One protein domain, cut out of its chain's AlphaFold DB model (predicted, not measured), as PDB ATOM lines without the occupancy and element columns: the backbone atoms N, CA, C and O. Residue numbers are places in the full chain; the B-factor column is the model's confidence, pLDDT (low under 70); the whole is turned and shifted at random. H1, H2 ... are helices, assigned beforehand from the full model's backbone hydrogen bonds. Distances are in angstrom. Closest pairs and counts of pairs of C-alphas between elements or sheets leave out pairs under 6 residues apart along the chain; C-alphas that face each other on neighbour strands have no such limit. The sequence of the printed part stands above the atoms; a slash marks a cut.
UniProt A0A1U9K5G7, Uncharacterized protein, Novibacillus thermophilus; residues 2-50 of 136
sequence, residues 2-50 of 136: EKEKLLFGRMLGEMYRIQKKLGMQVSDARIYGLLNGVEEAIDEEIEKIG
ATOM      1  N   GLU A   2      -0.092 -26.203  16.914       83.75
ATOM      2  CA  GLU A   2       1.265 -25.759  16.521       83.75
ATOM      3  C   GLU A   2       1.787 -24.563  17.345       83.75
ATOM      4  O   GLU A   2       2.888 -24.598  17.888       83.75
ATOM      5  N   LYS A   3       0.946 -23.543  17.570       89.38
ATOM      6  CA  LYS A   3       1.281 -22.411  18.458       89.38
ATOM      7  C   LYS A   3       1.525 -22.830  19.916       89.38
ATOM      8  O   LYS A   3       2.332 -22.208  20.598       89.38
ATOM      9  N   GLU A   4       0.844 -23.873  20.391       91.56
ATOM     10  CA  GLU A   4       1.007 -24.397  21.756       91.56
ATOM     11  C   GLU A   4       2.316 -25.180  21.885       91.56
ATOM     12  O   GLU A   4       3.040 -24.972  22.856       91.56
ATOM     13  N   LYS A   5       2.669 -25.998  20.878       90.69
ATOM     14  CA  LYS A   5       3.984 -26.655  20.784       90.69
ATOM     15  C   LYS A   5       5.119 -25.626  20.808       90.69
ATOM     16  O   LYS A   5       6.072 -25.792  21.563       90.69
ATOM     17  N   LEU A   6       5.001 -24.540  20.040       93.88
ATOM     18  CA  LEU A   6       6.010 -23.473  20.017       93.88
ATOM     19  C   LEU A   6       6.144 -22.766  21.371       93.88
ATOM     20  O   LEU A   6       7.259 -22.515  21.827       93.88
ATOM     21  N   LEU A   7       5.022 -22.470  22.035       95.62
ATOM     22  CA  LEU A   7       5.040 -21.885  23.375       95.62
ATOM     23  C   LEU A   7       5.692 -22.835  24.390       95.62
ATOM     24  O   LEU A   7       6.540 -22.403  25.169       95.62
ATOM     25  N   PHE A   8       5.341 -24.124  24.350       93.69
ATOM     26  CA  PHE A   8       5.946 -25.162  25.183       93.69
ATOM     27  C   PHE A   8       7.460 -25.245  24.965       93.69
ATOM     28  O   PHE A   8       8.219 -25.136  25.929       93.69
ATOM     29  N   GLY A   9       7.899 -25.340  23.706       95.94
ATOM     30  CA  GLY A   9       9.312 -25.347  23.342       95.94
ATOM     31  C   GLY A   9      10.044 -24.121  23.879       95.94
ATOM     32  O   GLY A   9      11.083 -24.250  24.526       95.94
ATOM     33  N   ARG A  10       9.462 -22.925  23.722       96.88
ATOM     34  CA  ARG A  10      10.080 -21.693  24.218       96.88
ATOM     35  C   ARG A  10      10.226 -21.685  25.738       96.88
ATOM     36  O   ARG A  10      11.300 -21.342  26.229       96.88
ATOM     37  N   MET A  11       9.185 -22.065  26.477       97.00
ATOM     38  CA  MET A  11       9.235 -22.126  27.942       97.00
ATOM     39  C   MET A  11      10.278 -23.140  28.420       97.00
ATOM     40  O   MET A  11      11.133 -22.800  29.239       97.00
ATOM     41  N   LEU A  12      10.261 -24.354  27.863       96.00
ATOM     42  CA  LEU A  12      11.186 -25.417  28.249       96.00
ATOM     43  C   LEU A  12      12.640 -25.065  27.901       96.00
ATOM     44  O   LEU A  12      13.546 -25.293  28.702       96.00
ATOM     45  N   GLY A  13      12.865 -24.431  26.749       97.19
ATOM     46  CA  GLY A  13      14.180 -23.939  26.346       97.19
ATOM     47  C   GLY A  13      14.753 -22.907  27.319       97.19
ATOM     48  O   GLY A  13      15.933 -22.980  27.671       97.19
ATOM     49  N   GLU A  14      13.936 -21.967  27.809       97.94
ATOM     50  CA  GLU A  14      14.379 -20.995  28.818       97.94
ATOM     51  C   GLU A  14      14.647 -21.670  30.176       97.94
ATOM     52  O   GLU A  14      15.648 -21.356  30.827       97.94
ATOM     53  N   MET A  15      13.837 -22.658  30.579       97.12
ATOM     54  CA  MET A  15      14.098 -23.460  31.785       97.12
ATOM     55  C   MET A  15      15.440 -24.194  31.695       97.12
ATOM     56  O   MET A  15      16.247 -24.129  32.622       97.12
ATOM     57  N   TYR A  16      15.728 -24.825  30.559       97.12
ATOM     58  CA  TYR A  16      16.979 -25.545  30.326       97.12
ATOM     59  C   TYR A  16      18.198 -24.614  30.317       97.12
ATOM     60  O   TYR A  16      19.258 -24.971  30.836       97.12
ATOM     61  N   ARG A  17      18.057 -23.378  29.814       97.12
ATOM     62  CA  ARG A  17      19.101 -22.346  29.958       97.12
ATOM     63  C   ARG A  17      19.376 -22.009  31.415       97.12
ATOM     64  O   ARG A  17      20.539 -21.843  31.779       97.12
ATOM     65  N   ILE A  18      18.332 -21.866  32.234       97.56
ATOM     66  CA  ILE A  18      18.473 -21.578  33.666       97.56
ATOM     67  C   ILE A  18      19.174 -22.746  34.364       97.56
ATOM     68  O   ILE A  18      20.180 -22.527  35.031       97.56
ATOM     69  N   GLN A  19      18.715 -23.979  34.144       96.12
ATOM     70  CA  GLN A  19      19.333 -25.192  34.689       96.12
ATOM     71  C   GLN A  19      20.819 -25.287  34.326       96.12
ATOM     72  O   GLN A  19      21.660 -25.528  35.193       96.12
ATOM     73  N   LYS A  20      21.170 -25.000  33.067       96.56
ATOM     74  CA  LYS A  20      22.565 -24.965  32.623       96.56
ATOM     75  C   LYS A  20      23.396 -23.913  33.357       96.56
ATOM     76  O   LYS A  20      24.524 -24.191  33.753       96.56
ATOM     77  N   LYS A  21      22.845 -22.715  33.583       96.31
ATOM     78  CA  LYS A  21      23.508 -21.666  34.382       96.31
ATOM     79  C   LYS A  21      23.695 -22.062  35.847       96.31
ATOM     80  O   LYS A  21      24.645 -21.604  36.468       96.31
ATOM     81  N   LEU A  22      22.819 -22.912  36.378       97.19
ATOM     82  CA  LEU A  22      22.930 -23.491  37.720       97.19
ATOM     83  C   LEU A  22      23.900 -24.688  37.783       97.19
ATOM     84  O   LEU A  22      24.023 -25.318  38.828       97.19
ATOM     85  N   GLY A  23      24.598 -25.005  36.687       95.50
ATOM     86  CA  GLY A  23      25.597 -26.075  36.632       95.50
ATOM     87  C   GLY A  23      25.041 -27.454  36.274       95.50
ATOM     88  O   GLY A  23      25.794 -28.427  36.286       95.50
ATOM     89  N   MET A  24      23.754 -27.567  35.926       94.88
ATOM     90  CA  MET A  24      23.186 -28.829  35.444       94.88
ATOM     91  C   MET A  24      23.676 -29.132  34.024       94.88
ATOM     92  O   MET A  24      23.812 -28.240  33.182       94.88
ATOM     93  N   GLN A  25      23.914 -30.411  33.733       93.75
ATOM     94  CA  GLN A  25      24.325 -30.838  32.400       93.75
ATOM     95  C   GLN A  25      23.129 -30.835  31.447       93.75
ATOM     96  O   GLN A  25      22.295 -31.735  31.472       93.75
ATOM     97  N   VAL A  26      23.065 -29.816  30.587       93.81
ATOM     98  CA  VAL A  26      22.044 -29.691  29.542       93.81
ATOM     99  C   VAL A  26      22.699 -29.378  28.193       93.81
ATOM    100  O   VAL A  26      23.609 -28.545  28.095       93.81
ATOM    101  N   SER A  27      22.239 -30.064  27.144       95.50
ATOM    102  CA  SER A  27      22.763 -29.931  25.778       95.50
ATOM    103  C   SER A  27      22.470 -28.551  25.179       95.50
ATOM    104  O   SER A  27      21.323 -28.099  25.181       95.50
ATOM    105  N   ASP A  28      23.492 -27.901  24.605       97.12
ATOM    106  CA  ASP A  28      23.322 -26.640  23.862       97.12
ATOM    107  C   ASP A  28      22.423 -26.810  22.641       97.12
ATOM    108  O   ASP A  28      21.582 -25.953  22.376       97.12
ATOM    109  N   ALA A  29      22.550 -27.936  21.934       97.19
ATOM    110  CA  ALA A  29      21.715 -28.238  20.776       97.19
ATOM    111  C   ALA A  29      20.238 -28.357  21.176       97.19
ATOM    112  O   ALA A  29      19.372 -27.804  20.502       97.19
ATOM    113  N   ARG A  30      19.956 -28.999  22.320       96.31
ATOM    114  CA  ARG A  30      18.593 -29.106  22.861       96.31
ATOM    115  C   ARG A  30      18.019 -27.734  23.187       96.31
ATOM    116  O   ARG A  30      16.914 -27.417  22.762       96.31
ATOM    117  N   ILE A  31      18.780 -26.926  23.925       97.56
ATOM    118  CA  ILE A  31      18.392 -25.562  24.293       97.56
ATOM    119  C   ILE A  31      18.086 -24.741  23.038       97.56
ATOM    120  O   ILE A  31      17.032 -24.115  22.950       97.56
ATOM    121  N   TYR A  32      18.995 -24.753  22.063       97.94
ATOM    122  CA  TYR A  32      18.823 -24.010  20.823       97.94
ATOM    123  C   TYR A  32      17.585 -24.480  20.051       97.94
ATOM    124  O   TYR A  32      16.785 -23.643  19.636       97.94
ATOM    125  N   GLY A  33      17.394 -25.793  19.904       97.50
ATOM    126  CA  GLY A  33      16.248 -26.362  19.196       97.50
ATOM    127  C   GLY A  33      14.913 -25.935  19.806       97.50
ATOM    128  O   GLY A  33      14.052 -25.408  19.105       97.50
ATOM    129  N   LEU A  34      14.783 -26.055  21.130       97.44
ATOM    130  CA  LEU A  34      13.580 -25.658  21.865       97.44
ATOM    131  C   LEU A  34      13.259 -24.160  21.714       97.44
ATOM    132  O   LEU A  34      12.115 -23.787  21.458       97.44
ATOM    133  N   LEU A  35      14.264 -23.286  21.818       97.19
ATOM    134  CA  LEU A  35      14.067 -21.831  21.754       97.19
ATOM    135  C   LEU A  35      13.717 -21.304  20.363       97.19
ATOM    136  O   LEU A  35      13.155 -20.208  20.268       97.19
ATOM    137  N   ASN A  36      14.085 -22.047  19.320       96.75
ATOM    138  CA  ASN A  36      13.889 -21.669  17.922       96.75
ATOM    139  C   ASN A  36      12.777 -22.475  17.237       96.75
ATOM    140  O   ASN A  36      12.608 -22.362  16.028       96.75
ATOM    141  N   GLY A  37      12.003 -23.260  17.993       94.88
ATOM    142  CA  GLY A  37      10.852 -23.979  17.452       94.88
ATOM    143  C   GLY A  37      11.213 -25.168  16.560       94.88
ATOM    144  O   GLY A  37      10.442 -25.498  15.666       94.88
ATOM    145  N   VAL A  38      12.370 -25.805  16.773       96.94
ATOM    146  CA  VAL A  38      12.729 -27.043  16.066       96.94
ATOM    147  C   VAL A  38      11.808 -28.159  16.551       96.94
ATOM    148  O   VAL A  38      11.889 -28.567  17.708       96.94
ATOM    149  N   GLU A  39      10.931 -28.636  15.665       94.88
ATOM    150  CA  GLU A  39       9.862 -29.577  16.017       94.88
ATOM    151  C   GLU A  39      10.398 -30.878  16.624       94.88
ATOM    152  O   GLU A  39       9.925 -31.279  17.678       94.88
ATOM    153  N   GLU A  40      11.457 -31.460  16.055       95.31
ATOM    154  CA  GLU A  40      12.113 -32.664  16.594       95.31
ATOM    155  C   GLU A  40      12.522 -32.495  18.070       95.31
ATOM    156  O   GLU A  40      12.255 -33.353  18.908       95.31
ATOM    157  N   ALA A  41      13.101 -31.341  18.423       95.62
ATOM    158  CA  ALA A  41      13.529 -31.070  19.792       95.62
ATOM    159  C   ALA A  41      12.347 -30.931  20.763       95.62
ATOM    160  O   ALA A  41      12.507 -31.235  21.945       95.62
ATOM    161  N   ILE A  42      11.198 -30.448  20.279       94.81
ATOM    162  CA  ILE A  42       9.958 -30.297  21.049       94.81
ATOM    163  C   ILE A  42       9.276 -31.653  21.225       94.81
ATOM    164  O   ILE A  42       8.897 -32.005  22.343       94.81
ATOM    165  N   ASP A  43       9.144 -32.411  20.141       93.94
ATOM    166  CA  ASP A  43       8.416 -33.674  20.113       93.94
ATOM    167  C   ASP A  43       9.081 -34.720  20.995       93.94
ATOM    168  O   ASP A  43       8.405 -35.343  21.808       93.94
ATOM    169  N   GLU A  44      10.408 -34.812  20.971       93.56
ATOM    170  CA  GLU A  44      11.134 -35.698  21.879       93.56
ATOM    171  C   GLU A  44      10.889 -35.368  23.364       93.56
ATOM    172  O   GLU A  44      10.858 -36.272  24.196       93.56
ATOM    173  N   GLU A  45      10.705 -34.096  23.737       92.00
ATOM    174  CA  GLU A  45      10.394 -33.724  25.126       92.00
ATOM    175  C   GLU A  45       8.937 -34.038  25.491       92.00
ATOM    176  O   GLU A  45       8.661 -34.527  26.588       92.00
ATOM    177  N   ILE A  46       8.000 -33.831  24.561       89.81
ATOM    178  CA  ILE A  46       6.592 -34.213  24.740       89.81
ATOM    179  C   ILE A  46       6.462 -35.735  24.894       89.81
ATOM    180  O   ILE A  46       5.759 -36.217  25.788       89.81
ATOM    181  N   GLU A  47       7.161 -36.501  24.060       89.06
ATOM    182  CA  GLU A  47       7.165 -37.963  24.099       89.06
ATOM    183  C   GLU A  47       7.760 -38.499  25.402       89.06
ATOM    184  O   GLU A  47       7.167 -39.386  26.023       89.06
ATOM    185  N   LYS A  48       8.874 -37.918  25.875       86.94
ATOM    186  CA  LYS A  48       9.496 -38.277  27.163       86.94
ATOM    187  C   LYS A  48       8.557 -38.093  28.347       86.94
ATOM    188  O   LYS A  48       8.556 -38.931  29.248       86.94
ATOM    189  N   ILE A  49       7.761 -37.018  28.361       84.56
ATOM    190  CA  ILE A  49       6.777 -36.795  29.429       84.56
ATOM    191  C   ILE A  49       5.780 -37.952  29.450       84.56
ATOM    192  O   ILE A  49       5.416 -38.419  30.525       84.56
ATOM    193  N   GLY A  50       5.355 -38.441  28.285       83.12
ATOM    194  CA  GLY A  50       4.353 -39.489  28.129       83.12
ATOM    195  C   GLY A  50       2.970 -39.042  28.612       83.12
ATOM    196  O   GLY A  50       2.767 -38.676  29.771       83.12
TER     197      GLY A  50
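AT A GLANCE: This is residues 2 to 50 of the 136 residues of an uncharacterized protein of Novibacillus thermophilus (UniProt A0A1U9K5G7). One long helix, H1, has the chain folded back along part of it as the short helix H2, an uneven helical hairpin, and a third helix, H3, runs crosswise to both. H3 meets H1 in its first half, beside residues 5 to 9, and begins just past the end of H2. The printed part has 49 residues with three named helices, in the order H1, H2, H3, and no named strand; the class is all helix. It is compact, with a radius of gyration of the C-alphas of 10.2 A, and elongated in outline, spanning 31 by 20 by 15 A.

HOW THE PARTS SIT: H1, residues 2 to 21, touches H2, residues 28 to 35, with its residues 9 to 17 alone. The closest C-alphas of this helical hairpin are those of Gly 9 and Leu 34, 4.5 A apart. The two helices run opposite ways at a steep tilt of 38 degrees. H3, residues 39 to 49, touches residues 5 to 9 of H1 alone. Their closest C-alphas, of Gly 9 and Ile 42, are 5.5 A apart, and their lines are about perpendicular at 77 degrees. H2 and H3 touch too, about perpendicular at 85 degrees, with the C-alphas of Gly 33 and Ala 41 closest at 5.5 A. The helix packing is mostly crossed, with no touching pair at a shallow tilt. In H1 and H2 every O i to N i+4 pair is within hydrogen-bond range; in H3, 6 of 7 are.

IN THESE COORDINATES: H1 measures 28.8 A from C-alpha 2 at (1.265, -25.759, 16.521) to C-alpha 21. H2 measures 10.6 A, beginning at C-alpha 28 at (23.322, -26.640, 23.862). H3 measures 15.5 A and ends at C-alpha 49 at (6.777, -36.795, 29.429).

THE WHOLE: The two C-alphas farthest apart, of Glu 2 and Gly 23, are 31.6 A apart. The link from H1 to H2 is short, with 6 residues, and that from H2 to H3 is tight, with 3. The printed part has no cut. Its mean pLDDT is 94.5, and no printed residue is under 70.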